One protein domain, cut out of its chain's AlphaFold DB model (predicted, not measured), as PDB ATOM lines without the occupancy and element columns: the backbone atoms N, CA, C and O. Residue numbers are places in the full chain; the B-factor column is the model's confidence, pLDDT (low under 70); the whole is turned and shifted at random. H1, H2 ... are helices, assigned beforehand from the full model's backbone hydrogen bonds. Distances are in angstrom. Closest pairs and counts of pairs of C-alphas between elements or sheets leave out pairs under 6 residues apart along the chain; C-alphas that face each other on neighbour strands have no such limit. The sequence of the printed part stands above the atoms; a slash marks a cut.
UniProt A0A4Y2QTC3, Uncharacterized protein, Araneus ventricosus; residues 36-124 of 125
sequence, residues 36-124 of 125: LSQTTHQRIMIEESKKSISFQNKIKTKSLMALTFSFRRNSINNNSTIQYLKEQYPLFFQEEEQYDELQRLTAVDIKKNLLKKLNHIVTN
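Overview. This is residues 36 to 124 of the 125 residues of an uncharacterized protein of Araneus ventricosus (UniProt A0A4Y2QTC3). A small body of six helices has a seventh, H7, as an arm, of which residues 112 to 122, with the end 123 to 124, stick out from the body. In the body, H1 and H2 fold into a helical hairpin, H3 and H4 run opposite ways as a wider pair, short H5 packs on the hairpin, and H6 lies at the base of the arm. The printed part has 89 residues with seven named helices, H1 to H7 in order along the chain, and no named strand; the class is all helix. The whole is loose, with a radius of gyration of the C-alphas of 15.4 A, and elongated, spanning 53 by 33 by 20 A; the arm makes much of the length.

Along the chain. H1, residues 36 to 49, begins at C-alpha 36 (32.219, -18.944, -30.045) and is 20.1 A long from first to last C-alpha. H2, residues 55 to 67, is 18.9 A long. H3, residues 69 to 77, measures 12.2 A, and H4, residues 82 to 88, 10.0 A. H5 is residues 90 to 93, 5.8 A. H6, residues 95 to 106, is 16.8 A long and begins at C-alpha 95 (24.454, -18.374, -3.824). H7, residues 110 to 122, is 18.4 A long and ends at C-alpha 122 (31.999, -20.348, 20.793).

Arrangement. H1 and H2 form a helical hairpin: they touch at a shallow tilt of 30 degrees, opposite ways, with the closest C-alphas, those of His 41 and Leu 64, 6.5 A apart. H1 touches H4 with residues 42 to 46 alone, about perpendicular at 81 degrees; the closest C-alphas are those of Gln 42 and Gln 88, 5.7 A. H1 touches H5 with residues 45 to 49 alone, closest at the C-alphas of Ser 49 and Leu 91, 6.0 A. H2, with residues 61 to 65 alone, and H5 only just touch, with 3 pairs of C-alphas within 8 A, the closest those of Thr 61 and Leu 91, 6.9 A. H2 and H3 meet only through their link. H3 and H4 are close but not clearly touching, at a shallow tilt of 30 degrees, opposite ways, with the closest C-alphas, those of Arg 72 and Leu 85, 7.9 A apart. H6 and H7 are close but not clearly touching, about perpendicular at 83 degrees, with the closest C-alphas, those of Gln 103 and Ile 110, 6.9 A apart. H7 is apart from H1, H2, H3, H4 and H5. In H1, H2, H3, H4, H6 and H7 every O i to N i+4 pair is within hydrogen-bond range; H5 is too short for such a pair.

Size, cuts and confidence. The C-alphas farthest apart are those of Leu 36 and Asn 124, at 54.4 A. Residues 51 to 56 also stand free. The printed part has no cut, and the six links between helices are tight. The mean pLDDT of the printed part is 89.5, with residues 55 and 124 under 70.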
ATOM      1  N   LEU A  36      33.265 -18.078 -29.499       90.94
ATOM      2  CA  LEU A  36      32.219 -18.944 -30.045       90.94
ATOM      3  C   LEU A  36      31.811 -20.039 -29.049       90.94
ATOM      4  O   LEU A  36      30.620 -20.284 -28.811       90.94
ATOM      5  N   SER A  37      32.799 -20.693 -28.449       90.12
ATOM      6  CA  SER A  37      32.599 -21.653 -27.361       90.12
ATOM      7  C   SER A  37      31.988 -20.968 -26.142       90.12
ATOM      8  O   SER A  37      31.015 -21.485 -25.592       90.12
ATOM      9  N   GLN A  38      32.406 -19.743 -25.818       91.88
ATOM     10  CA  GLN A  38      31.792 -18.953 -24.755       91.88
ATOM     11  C   GLN A  38      30.303 -18.681 -24.995       91.88
ATOM     12  O   GLN A  38      29.481 -18.908 -24.103       91.88
ATOM     13  N   THR A  39      29.936 -18.256 -26.204       93.31
ATOM     14  CA  THR A  39      28.528 -18.057 -26.587       93.31
ATOM     15  C   THR A  39      27.732 -19.358 -26.439       93.31
ATOM     16  O   THR A  39      26.564 -19.371 -26.040       93.31
ATOM     17  N   THR A  40      28.373 -20.492 -26.729       94.75
ATOM     18  CA  THR A  40      27.770 -21.813 -26.552       94.75
ATOM     19  C   THR A  40      27.566 -22.155 -25.080       94.75
ATOM     20  O   THR A  40      26.474 -22.594 -24.715       94.75
ATOM     21  N   HIS A  41      28.548 -21.889 -24.220       94.06
ATOM     22  CA  HIS A  41      28.422 -22.098 -22.778       94.06
ATOM     23  C   HIS A  41      27.341 -21.216 -22.162       94.06
ATOM     24  O   HIS A  41      26.533 -21.729 -21.394       94.06
ATOM     25  N   GLN A  42      27.259 -19.936 -22.537       94.75
ATOM     26  CA  GLN A  42      26.197 -19.021 -22.089       94.75
ATOM     27  C   GLN A  42      24.806 -19.564 -22.432       94.75
ATOM     28  O   GLN A  42      23.941 -19.661 -21.561       94.75
ATOM     29  N   ARG A  43      24.608 -20.023 -23.676       95.56
ATOM     30  CA  ARG A  43      23.351 -20.657 -24.101       95.56
ATOM     31  C   ARG A  43      23.014 -21.872 -23.239       95.56
ATOM     32  O   ARG A  43      21.878 -22.015 -22.797       95.56
ATOM     33  N   ILE A  44      24.000 -22.731 -22.968       94.00
ATOM     34  CA  ILE A  44      23.804 -23.902 -22.104       94.00
ATOM     35  C   ILE A  44      23.467 -23.460 -20.673       94.00
ATOM     36  O   ILE A  44      22.555 -24.027 -20.084       94.00
ATOM     37  N   MET A  45      24.136 -22.447 -20.114       93.44
ATOM     38  CA  MET A  45      23.827 -21.926 -18.775       93.44
ATOM     39  C   MET A  45      22.388 -21.422 -18.676       93.44
ATOM     40  O   MET A  45      21.713 -21.714 -17.690       93.44
ATOM     41  N   ILE A  46      21.904 -20.708 -19.694       94.25
ATOM     42  CA  ILE A  46      20.520 -20.227 -19.758       94.25
ATOM     43  C   ILE A  46      19.543 -21.404 -19.758       94.25
ATOM     44  O   ILE A  46      18.610 -21.426 -18.955       94.25
ATOM     45  N   GLU A  47      19.773 -22.411 -20.595       92.56
ATOM     46  CA  GLU A  47      18.918 -23.599 -20.646       92.56
ATOM     47  C   GLU A  47      18.954 -24.418 -19.349       92.56
ATOM     48  O   GLU A  47      17.916 -24.884 -18.883       92.56
ATOM     49  N   GLU A  48      20.120 -24.571 -18.721       91.12
ATOM     50  CA  GLU A  48      20.238 -25.261 -17.433       91.12
ATOM     51  C   GLU A  48      19.576 -24.481 -16.293       91.12
ATOM     52  O   GLU A  48      18.990 -25.095 -15.404       91.12
ATOM     53  N   SER A  49      19.592 -23.144 -16.331       89.62
ATOM     54  CA  SER A  49      18.967 -22.316 -15.289       89.62
ATOM     55  C   SER A  49      17.446 -22.473 -15.203       89.62
ATOM     56  O   SER A  49      16.863 -22.231 -14.150       89.62
ATOM     57  N   LYS A  50      16.808 -22.925 -16.289       89.44
ATOM     58  CA  LYS A  50      15.363 -23.190 -16.361       89.44
ATOM     59  C   LYS A  50      14.972 -24.555 -15.785       89.44
ATOM     60  O   LYS A  50      13.784 -24.835 -15.636       89.44
ATOM     61  N   LYS A  51      15.935 -25.439 -15.511       86.44
ATOM     62  CA  LYS A  51      15.668 -26.810 -15.060       86.44
ATOM     63  C   LYS A  51      15.576 -26.885 -13.541       86.44
ATOM     64  O   LYS A  51      16.237 -26.143 -12.822       86.44
ATOM     65  N   SER A  52      14.797 -27.852 -13.050       75.12
ATOM     66  CA  SER A  52      14.755 -28.172 -11.620       75.12
ATOM     67  C   SER A  52      16.135 -28.609 -11.113       75.12
ATOM     68  O   SER A  52      16.907 -29.244 -11.836       75.12
ATOM     69  N   ILE A  53      16.460 -28.271  -9.868       73.81
ATOM     70  CA  ILE A  53      17.771 -28.547  -9.279       73.81
ATOM     71  C   ILE A  53      17.894 -30.054  -9.012       73.81
ATOM     72  O   ILE A  53      17.245 -30.601  -8.126       73.81
ATOM     73  N   SER A  54      18.767 -30.720  -9.769       74.75
ATOM     74  CA  SER A  54      19.166 -32.118  -9.564       74.75
ATOM     75  C   SER A  54      20.673 -32.211  -9.300       74.75
ATOM     76  O   SER A  54      21.430 -31.298  -9.636       74.75
ATOM     77  N   PHE A  55      21.142 -33.324  -8.729       69.88
ATOM     78  CA  PHE A  55      22.578 -33.547  -8.506       69.88
ATOM     79  C   PHE A  55      23.398 -33.487  -9.809       69.88
ATOM     80  O   PHE A  55      24.462 -32.870  -9.851       69.88
ATOM     81  N   GLN A  56      22.875 -34.065 -10.895       70.12
ATOM     82  CA  GLN A  56      23.513 -34.005 -12.215       70.12
ATOM     83  C   GLN A  56      23.586 -32.562 -12.733       70.12
ATOM     84  O   GLN A  56      24.619 -32.147 -13.263       70.12
ATOM     85  N   ASN A  57      22.534 -31.771 -12.496       80.56
ATOM     86  CA  ASN A  57      22.510 -30.357 -12.862       80.56
ATOM     87  C   ASN A  57      23.550 -29.565 -12.056       80.56
ATOM     88  O   ASN A  57      24.232 -28.729 -12.634       80.56
ATOM     89  N   LYS A  58      23.781 -29.891 -10.772       84.44
ATOM     90  CA  LYS A  58      24.850 -29.262  -9.972       84.44
ATOM     91  C   LYS A  58      26.247 -29.507 -10.550       84.44
ATOM     92  O   LYS A  58      27.017 -28.560 -10.682       84.44
ATOM     93  N   ILE A  59      26.579 -30.744 -10.940       85.69
ATOM     94  CA  ILE A  59      27.885 -31.052 -11.563       85.69
ATOM     95  C   ILE A  59      28.065 -30.244 -12.851       85.69
ATOM     96  O   ILE A  59      29.119 -29.641 -13.076       85.69
ATOM     97  N   LYS A  60      27.021 -30.201 -13.683       88.69
ATOM     98  CA  LYS A  60      27.041 -29.445 -14.933       88.69
ATOM     99  C   LYS A  60      27.192 -27.943 -14.687       88.69
ATOM    100  O   LYS A  60      28.017 -27.317 -15.348       88.69
ATOM    101  N   THR A  61      26.485 -27.388 -13.700       91.06
ATOM    102  CA  THR A  61      26.641 -25.994 -13.265       91.06
ATOM    103  C   THR A  61      28.083 -25.701 -12.881       91.06
ATOM    104  O   THR A  61      28.667 -24.782 -13.445       91.06
ATOM    105  N   LYS A  62      28.707 -26.509 -12.011       91.25
ATOM    106  CA  LYS A  62      30.110 -26.304 -11.607       91.25
ATOM    107  C   LYS A  62      31.063 -26.306 -12.802       91.25
ATOM    108  O   LYS A  62      31.969 -25.476 -12.867       91.25
ATOM    109  N   SER A  63      30.841 -27.198 -13.770       91.12
ATOM    110  CA  SER A  63      31.634 -27.239 -15.003       91.12
ATOM    111  C   SER A  63      31.453 -25.975 -15.847       91.12
ATOM    112  O   SER A  63      32.441 -25.378 -16.266       91.12
ATOM    113  N   LEU A  64      30.211 -25.540 -16.080       93.31
ATOM    114  CA  LEU A  64      29.921 -24.321 -16.843       93.31
ATOM    115  C   LEU A  64      30.500 -23.086 -16.155       93.31
ATOM    116  O   LEU A  64      31.097 -22.233 -16.804       93.31
ATOM    117  N   MET A  65      30.376 -23.016 -14.831       93.88
ATOM    118  CA  MET A  65      30.919 -21.946 -14.004       93.88
ATOM    119  C   MET A  65      32.442 -21.862 -14.099       93.88
ATOM    120  O   MET A  65      32.978 -20.756 -14.134       93.88
ATOM    121  N   ALA A  66      33.133 -22.998 -14.191       91.62
ATOM    122  CA  ALA A  66      34.575 -23.039 -14.395       91.62
ATOM    123  C   ALA A  66      34.988 -22.587 -15.808       91.62
ATOM    124  O   ALA A  66      35.897 -21.769 -15.930       91.62
ATOM    125  N   LEU A  67      34.301 -23.070 -16.851       92.38
ATOM    126  CA  LEU A  67      34.598 -22.734 -18.253       92.38
ATOM    127  C   LEU A  67      34.396 -21.244 -18.549       92.38
ATOM    128  O   LEU A  67      35.217 -20.603 -19.196       92.38
ATOM    129  N   THR A  68      33.328 -20.670 -18.003       94.12
ATOM    130  CA  THR A  68      32.941 -19.274 -18.253       94.12
ATOM    131  C   THR A  68      33.600 -18.270 -17.302       94.12
ATOM    132  O   THR A  68      33.346 -17.070 -17.418       94.12
ATOM    133  N   PHE A  69      34.436 -18.723 -16.359       93.50
ATOM    134  CA  PHE A  69      35.026 -17.874 -15.320       93.50
ATOM    135  C   PHE A  69      35.813 -16.695 -15.896       93.50
ATOM    136  O   PHE A  69      35.595 -15.552 -15.490       93.50
ATOM    137  N   SER A  70      36.700 -16.952 -16.862       92.94
ATOM    138  CA  SER A  70      37.558 -15.898 -17.405       92.94
ATOM    139  C   SER A  70      36.770 -14.825 -18.146       92.94
ATOM    140  O   SER A  70      36.961 -13.632 -17.920       92.94
ATOM    141  N   PHE A  71      35.807 -15.250 -18.957       93.94
ATOM    142  CA  PHE A  71      34.924 -14.362 -19.696       93.94
ATOM    143  C   PHE A  71      34.008 -13.552 -18.781       93.94
ATOM    144  O   PHE A  71      33.879 -12.346 -18.979       93.94
ATOM    145  N   ARG A  72      33.433 -14.158 -17.732       94.50
ATOM    146  CA  ARG A  72      32.669 -13.408 -16.720       94.50
ATOM    147  C   ARG A  72      33.515 -12.329 -16.061       94.50
ATOM    148  O   ARG A  72      33.055 -11.197 -15.928       94.50
ATOM    149  N   ARG A  73      34.744 -12.661 -15.652       94.31
ATOM    150  CA  ARG A  73      35.662 -11.684 -15.053       94.31
ATOM    151  C   ARG A  73      36.009 -10.563 -16.014       94.31
ATOM    152  O   ARG A  73      35.980  -9.413 -15.597       94.31
ATOM    153  N   ASN A  74      36.247 -10.877 -17.283       94.00
ATOM    154  CA  ASN A  74      36.456  -9.864 -18.309       94.00
ATOM    155  C   ASN A  74      35.232  -8.934 -18.439       94.00
ATOM    156  O   ASN A  74      35.374  -7.718 -18.359       94.00
ATOM    157  N   SER A  75      34.012  -9.479 -18.526       94.12
ATOM    158  CA  SER A  75      32.774  -8.679 -18.557       94.12
ATOM    159  C   SER A  75      32.629  -7.771 -17.328       94.12
ATOM    160  O   SER A  75      32.306  -6.591 -17.471       94.12
ATOM    161  N   ILE A  76      32.893  -8.293 -16.124       94.12
ATOM    162  CA  ILE A  76      32.829  -7.528 -14.868       94.12
ATOM    163  C   ILE A  76      33.878  -6.409 -14.851       94.12
ATOM    164  O   ILE A  76      33.549  -5.273 -14.527       94.12
ATOM    165  N   ASN A  77      35.121  -6.716 -15.224       93.81
ATOM    166  CA  ASN A  77      36.212  -5.742 -15.256       93.81
ATOM    167  C   ASN A  77      35.950  -4.625 -16.284       93.81
ATOM    168  O   ASN A  77      36.391  -3.499 -16.082       93.81
ATOM    169  N   ASN A  78      35.181  -4.918 -17.338       94.56
ATOM    170  CA  ASN A  78      34.736  -3.953 -18.347       94.56
ATOM    171  C   ASN A  78      33.386  -3.290 -18.008       94.56
ATOM    172  O   ASN A  78      32.689  -2.821 -18.905       94.56
ATOM    173  N   ASN A  79      33.001  -3.243 -16.728       92.81
ATOM    174  CA  ASN A  79      31.811  -2.538 -16.235       92.81
ATOM    175  C   ASN A  79      30.479  -3.001 -16.857       92.81
ATOM    176  O   ASN A  79      29.556  -2.203 -17.035       92.81
ATOM    177  N   SER A  80      30.349  -4.294 -17.172       95.12
ATOM    178  CA  SER A  80      29.060  -4.849 -17.605       95.12
ATOM    179  C   SER A  80      27.987  -4.661 -16.531       95.12
ATOM    180  O   SER A  80      28.249  -4.791 -15.334       95.12
ATOM    181  N   THR A  81      26.747  -4.402 -16.952       96.88
ATOM    182  CA  THR A  81      25.635  -4.216 -16.014       96.88
ATOM    183  C   THR A  81      25.270  -5.525 -15.311       96.88
ATOM    184  O   THR A  81      25.425  -6.621 -15.855       96.88
ATOM    185  N   ILE A  82      24.706  -5.421 -14.104       95.31
ATOM    186  CA  ILE A  82      24.166  -6.587 -13.386       95.31
ATOM    187  C   ILE A  82      23.081  -7.280 -14.221       95.31
ATOM    188  O   ILE A  82      23.010  -8.507 -14.223       95.31
ATOM    189  N   GLN A  83      22.267  -6.508 -14.948       96.81
ATOM    190  CA  GLN A  83      21.226  -7.041 -15.826       96.81
ATOM    191  C   GLN A  83      21.820  -7.933 -16.922       96.81
ATOM    192  O   GLN A  83      21.411  -9.083 -17.054       96.81
ATOM    193  N   TYR A  84      22.848  -7.450 -17.623       96.25
ATOM    194  CA  TYR A  84      23.559  -8.238 -18.629       96.25
ATOM    195  C   TYR A  84      24.123  -9.532 -18.033       96.25
ATOM    196  O   TYR A  84      23.957 -10.613 -18.597       96.25
ATOM    197  N   LEU A  85      24.751  -9.453 -16.856       95.50
ATOM    198  CA  LEU A  85      25.305 -10.637 -16.201       95.50
ATOM    199  C   LEU A  85      24.217 -11.653 -15.832       95.50
ATOM    200  O   LEU A  85      24.455 -12.850 -15.967       95.50
ATOM    201  N   LYS A  86      23.036 -11.208 -15.385       95.25
ATOM    202  CA  LYS A  86      21.904 -12.101 -15.082       95.25
ATOM    203  C   LYS A  86      21.384 -12.808 -16.326       95.25
ATOM    204  O   LYS A  86      21.053 -13.986 -16.255       95.25
ATOM    205  N   GLU A  87      21.326 -12.097 -17.446       95.50
ATOM    206  CA  GLU A  87      20.851 -12.641 -18.718       95.50
ATOM    207  C   GLU A  87      21.842 -13.643 -19.317       95.50
ATOM    208  O   GLU A  87      21.439 -14.721 -19.744       95.50
ATOM    209  N   GLN A  88      23.139 -13.320 -19.315       95.62
ATOM    210  CA  GLN A  88      24.166 -14.152 -19.951       95.62
ATOM    211  C   GLN A  88      24.709 -15.263 -19.044       95.62
ATOM    212  O   GLN A  88      25.155 -16.305 -19.526       95.62
ATOM    213  N   TYR A  89      24.679 -15.060 -17.725       96.00
ATOM    214  CA  TYR A  89      25.239 -15.975 -16.728       96.00
ATOM    215  C   TYR A  89      24.265 -16.232 -15.571       96.00
ATOM    216  O   TYR A  89      24.619 -16.022 -14.410       96.00
ATOM    217  N   PRO A  90      23.046 -16.730 -15.826       94.81
ATOM    218  CA  PRO A  90      22.027 -16.858 -14.783       94.81
ATOM    219  C   PRO A  90      22.460 -17.756 -13.614       94.81
ATOM    220  O   PRO A  90      22.166 -17.451 -12.460       94.81
ATOM    221  N   LEU A  91      23.234 -18.818 -13.879       94.25
ATOM    222  CA  LEU A  91      23.731 -19.713 -12.824       94.25
ATOM    223  C   LEU A  91      24.726 -19.031 -11.870       94.25
ATOM    224  O   LEU A  91      24.835 -19.447 -10.723       94.25
ATOM    225  N   PHE A  92      25.409 -17.961 -12.296       94.94
ATOM    226  CA  PHE A  92      26.317 -17.209 -11.421       94.94
ATOM    227  C   PHE A  92      25.577 -16.539 -10.253       94.94
ATOM    228  O   PHE A  92      26.172 -16.292  -9.211       94.94
ATOM    229  N   PHE A  93      24.276 -16.277 -10.390       93.25
ATOM    230  CA  PHE A  93      23.463 -15.674  -9.331       93.25
ATOM    231  C   PHE A  93      22.912 -16.691  -8.326       93.25
ATOM    232  O   PHE A  93      22.145 -16.323  -7.439       93.25
ATOM    233  N   GLN A  94      23.313 -17.958  -8.430       91.38
ATOM    234  CA  GLN A  94      23.088 -18.938  -7.376       91.38
ATOM    235  C   GLN A  94      24.095 -18.705  -6.245       91.38
ATOM    236  O   GLN A  94      25.291 -18.561  -6.491       91.38
ATOM    237  N   GLU A  95      23.627 -18.698  -4.997       89.88
ATOM    238  CA  GLU A  95      24.454 -18.374  -3.824       89.88
ATOM    239  C   GLU A  95      25.716 -19.254  -3.742       89.88
ATOM    240  O   GLU A  95      26.834 -18.768  -3.574       89.88
ATOM    241  N   GLU A  96      25.549 -20.564  -3.961       89.00
ATOM    242  CA  GLU A  96      26.634 -21.553  -4.002       89.00
ATOM    243  C   GLU A  96      27.714 -21.196  -5.036       89.00
ATOM    244  O   GLU A  96      28.899 -21.416  -4.793       89.00
ATOM    245  N   GLU A  97      27.315 -20.627  -6.171       92.12
ATOM    246  CA  GLU A  97      28.208 -20.261  -7.266       92.12
ATOM    247  C   GLU A  97      28.928 -18.932  -7.034       92.12
ATOM    248  O   GLU A  97      30.074 -18.779  -7.463       92.12
ATOM    249  N   GLN A  98      28.311 -18.001  -6.303       91.69
ATOM    250  CA  GLN A  98      28.954 -16.750  -5.895       91.69
ATOM    251  C   GLN A  98      30.092 -16.997  -4.903       91.69
ATOM    252  O   GLN A  98      31.170 -16.414  -5.047       91.69
ATOM    253  N   TYR A  99      29.892 -17.897  -3.935       90.06
ATOM    254  CA  TYR A  99      30.962 -18.290  -3.013       90.06
ATOM    255  C   TYR A  99      32.137 -18.919  -3.751       90.06
ATOM    256  O   TYR A  99      33.289 -18.554  -3.512       90.06
ATOM    257  N   ASP A 100      31.848 -19.837  -4.669       89.94
ATOM    258  CA  ASP A 100      32.881 -20.515  -5.440       89.94
ATOM    259  C   ASP A 100      33.616 -19.547  -6.379       89.94
ATOM    260  O   ASP A 100      34.825 -19.673  -6.567       89.94
ATOM    261  N   GLU A 101      32.923 -18.554  -6.948       91.06
ATOM    262  CA  GLU A 101      33.549 -17.490  -7.740       91.06
ATOM    263  C   GLU A 101      34.529 -16.674  -6.895       91.06
ATOM    264  O   GLU A 101      35.664 -16.428  -7.305       91.06
ATOM    265  N   LEU A 102      34.118 -16.289  -5.688       89.38
ATOM    266  CA  LEU A 102      34.963 -15.522  -4.785       89.38
ATOM    267  C   LEU A 102      36.161 -16.345  -4.289       89.38
ATOM    268  O   LEU A 102      37.270 -15.820  -4.162       89.38
ATOM    269  N   GLN A 103      35.981 -17.651  -4.092       88.94
ATOM    270  CA  GLN A 103      37.081 -18.569  -3.820       88.94
ATOM    271  C   GLN A 103      38.030 -18.695  -5.023       88.94
ATOM    272  O   GLN A 103      39.243 -18.712  -4.829       88.94
ATOM    273  N   ARG A 104      37.527 -18.732  -6.269       88.44
ATOM    274  CA  ARG A 104      38.369 -18.700  -7.486       88.44
ATOM    275  C   ARG A 104      39.171 -17.402  -7.605       88.44
ATOM    276  O   ARG A 104      40.302 -17.433  -8.087       88.44
ATOM    277  N   LEU A 105      38.601 -16.283  -7.156       89.25
ATOM    278  CA  LEU A 105      39.250 -14.971  -7.144       89.25
ATOM    279  C   LEU A 105      40.353 -14.858  -6.093       89.25
ATOM    280  O   LEU A 105      41.413 -14.320  -6.380       89.25
ATOM    281  N   THR A 106      40.103 -15.337  -4.879       86.00
ATOM    282  CA  THR A 106      40.971 -15.072  -3.718       86.00
ATOM    283  C   THR A 106      41.852 -16.257  -3.325       86.00
ATOM    284  O   THR A 106      42.743 -16.111  -2.498       86.00
ATOM    285  N   ALA A 107      41.573 -17.450  -3.859       85.81
ATOM    286  CA  ALA A 107      42.053 -18.740  -3.354       85.81
ATOM    287  C   ALA A 107      41.722 -19.009  -1.869       85.81
ATOM    288  O   ALA A 107      42.234 -19.963  -1.279       85.81
ATOM    289  N   VAL A 108      40.827 -18.220  -1.268       84.31
ATOM    290  CA  VAL A 108      40.408 -18.361   0.125       84.31
ATOM    291  C   VAL A 108      39.128 -19.183   0.208       84.31
ATOM    292  O   VAL A 108      38.118 -18.857  -0.410       84.31
ATOM    293  N   ASP A 109      39.141 -20.234   1.027       86.62
ATOM    294  CA  ASP A 109      37.918 -20.945   1.402       86.62
ATOM    295  C   ASP A 109      37.157 -20.146   2.467       86.62
ATOM    296  O   ASP A 109      37.436 -20.219   3.669       86.62
ATOM    297  N   ILE A 110      36.215 -19.328   2.004       81.94
ATOM    298  CA  ILE A 110      35.470 -18.396   2.855       81.94
ATOM    299  C   ILE A 110      34.565 -19.138   3.827       81.94
ATOM    300  O   ILE A 110      34.514 -18.766   4.998       81.94
ATOM    301  N   LYS A 111      33.896 -20.206   3.380       84.25
ATOM    302  CA  LYS A 111      33.006 -21.001   4.236       84.25
ATOM    303  C   LYS A 111      33.795 -21.621   5.381       84.25
ATOM    304  O   LYS A 111      33.419 -21.472   6.542       84.25
ATOM    305  N   LYS A 112      34.938 -22.240   5.073       87.44
ATOM    306  CA  LYS A 112      35.829 -22.810   6.086       87.44
ATOM    307  C   LYS A 112      36.362 -21.748   7.046       87.44
ATOM    308  O   LYS A 112      36.396 -21.981   8.252       87.44
ATOM    309  N   ASN A 113      36.766 -20.585   6.536       86.25
ATOM    310  CA  ASN A 113      37.278 -19.500   7.374       86.25
ATOM    311  C   ASN A 113      36.206 -18.896   8.282       86.25
ATOM    312  O   ASN A 113      36.492 -18.625   9.449       86.25
ATOM    313  N   LEU A 114      34.984 -18.716   7.781       85.88
ATOM    314  CA  LEU A 114      33.854 -18.254   8.577       85.88
ATOM    315  C   LEU A 114      33.546 -19.250   9.698       85.88
ATOM    316  O   LEU A 114      33.522 -18.857  10.860       85.88
ATOM    317  N   LEU A 115      33.413 -20.539   9.369       88.81
ATOM    318  CA  LEU A 115      33.177 -21.599  10.355       88.81
ATOM    319  C   LEU A 115      34.285 -21.655  11.412       88.81
ATOM    320  O   LEU A 115      33.996 -21.739  12.603       88.81
ATOM    321  N   LYS A 116      35.556 -21.538  11.005       90.12
ATOM    322  CA  LYS A 116      36.691 -21.487  11.938       90.12
ATOM    323  C   LYS A 116      36.577 -20.305  12.907       90.12
ATOM    324  O   LYS A 116      36.818 -20.480  14.098       90.12
ATOM    325  N   LYS A 117      36.215 -19.116  12.410       88.19
ATOM    326  CA  LYS A 117      36.036 -17.914  13.241       88.19
ATOM    327  C   LYS A 117      34.846 -18.042  14.191       88.19
ATOM    328  O   LYS A 117      34.979 -17.683  15.353       88.19
ATOM    329  N   LEU A 118      33.720 -18.582  13.722       90.38
ATOM    330  CA  LEU A 118      32.538 -18.814  14.555       90.38
ATOM    331  C   LEU A 118      32.836 -19.811  15.679       90.38
ATOM    332  O   LEU A 118      32.563 -19.514  16.837       90.38
ATOM    333  N   ASN A 119      33.480 -20.938  15.365       89.75
ATOM    334  CA  ASN A 119      33.862 -21.929  16.372       89.75
ATOM    335  C   ASN A 119      34.807 -21.340  17.422       89.75
ATOM    336  O   ASN A 119      34.613 -21.577  18.605       89.75
ATOM    337  N   HIS A 120      35.782 -20.527  17.003       84.19
ATOM    338  CA  HIS A 120      36.684 -19.843  17.929       84.19
ATOM    339  C   HIS A 120      35.942 -18.904  18.893       84.19
ATOM    340  O   HIS A 120      36.354 -18.771  20.039       84.19
ATOM    341  N   ILE A 121      34.866 -18.243  18.458       83.12
ATOM    342  CA  ILE A 121      34.047 -17.415  19.355       83.12
ATOM    343  C   ILE A 121      33.328 -18.305  20.373       83.12
ATOM    344  O   ILE A 121      33.328 -17.984  21.551       83.12
ATOM    345  N   VAL A 122      32.767 -19.435  19.933       78.56
ATOM    346  CA  VAL A 122      31.999 -20.348  20.793       78.56
ATOM    347  C   VAL A 122      32.873 -21.074  21.822       78.56
ATOM    348  O   VAL A 122      32.414 -21.280  22.934       78.56
ATOM    349  N   THR A 123      34.120 -21.441  21.502       71.19
ATOM    350  CA  THR A 123      35.018 -22.144  22.448       71.19
ATOM    351  C   THR A 123      35.781 -21.238  23.418       71.19
ATOM    352  O   THR A 123      36.501 -21.757  24.264       71.19
ATOM    353  N   ASN A 124      35.690 -19.912  23.282       61.94
ATOM    354  CA  ASN A 124      36.316 -18.958  24.211       61.94
ATOM    355  C   ASN A 124      35.322 -18.366  25.233       61.94
ATOM    356  O   ASN A 124      35.653 -17.390  25.907       61.94
TER     357      ASN A 124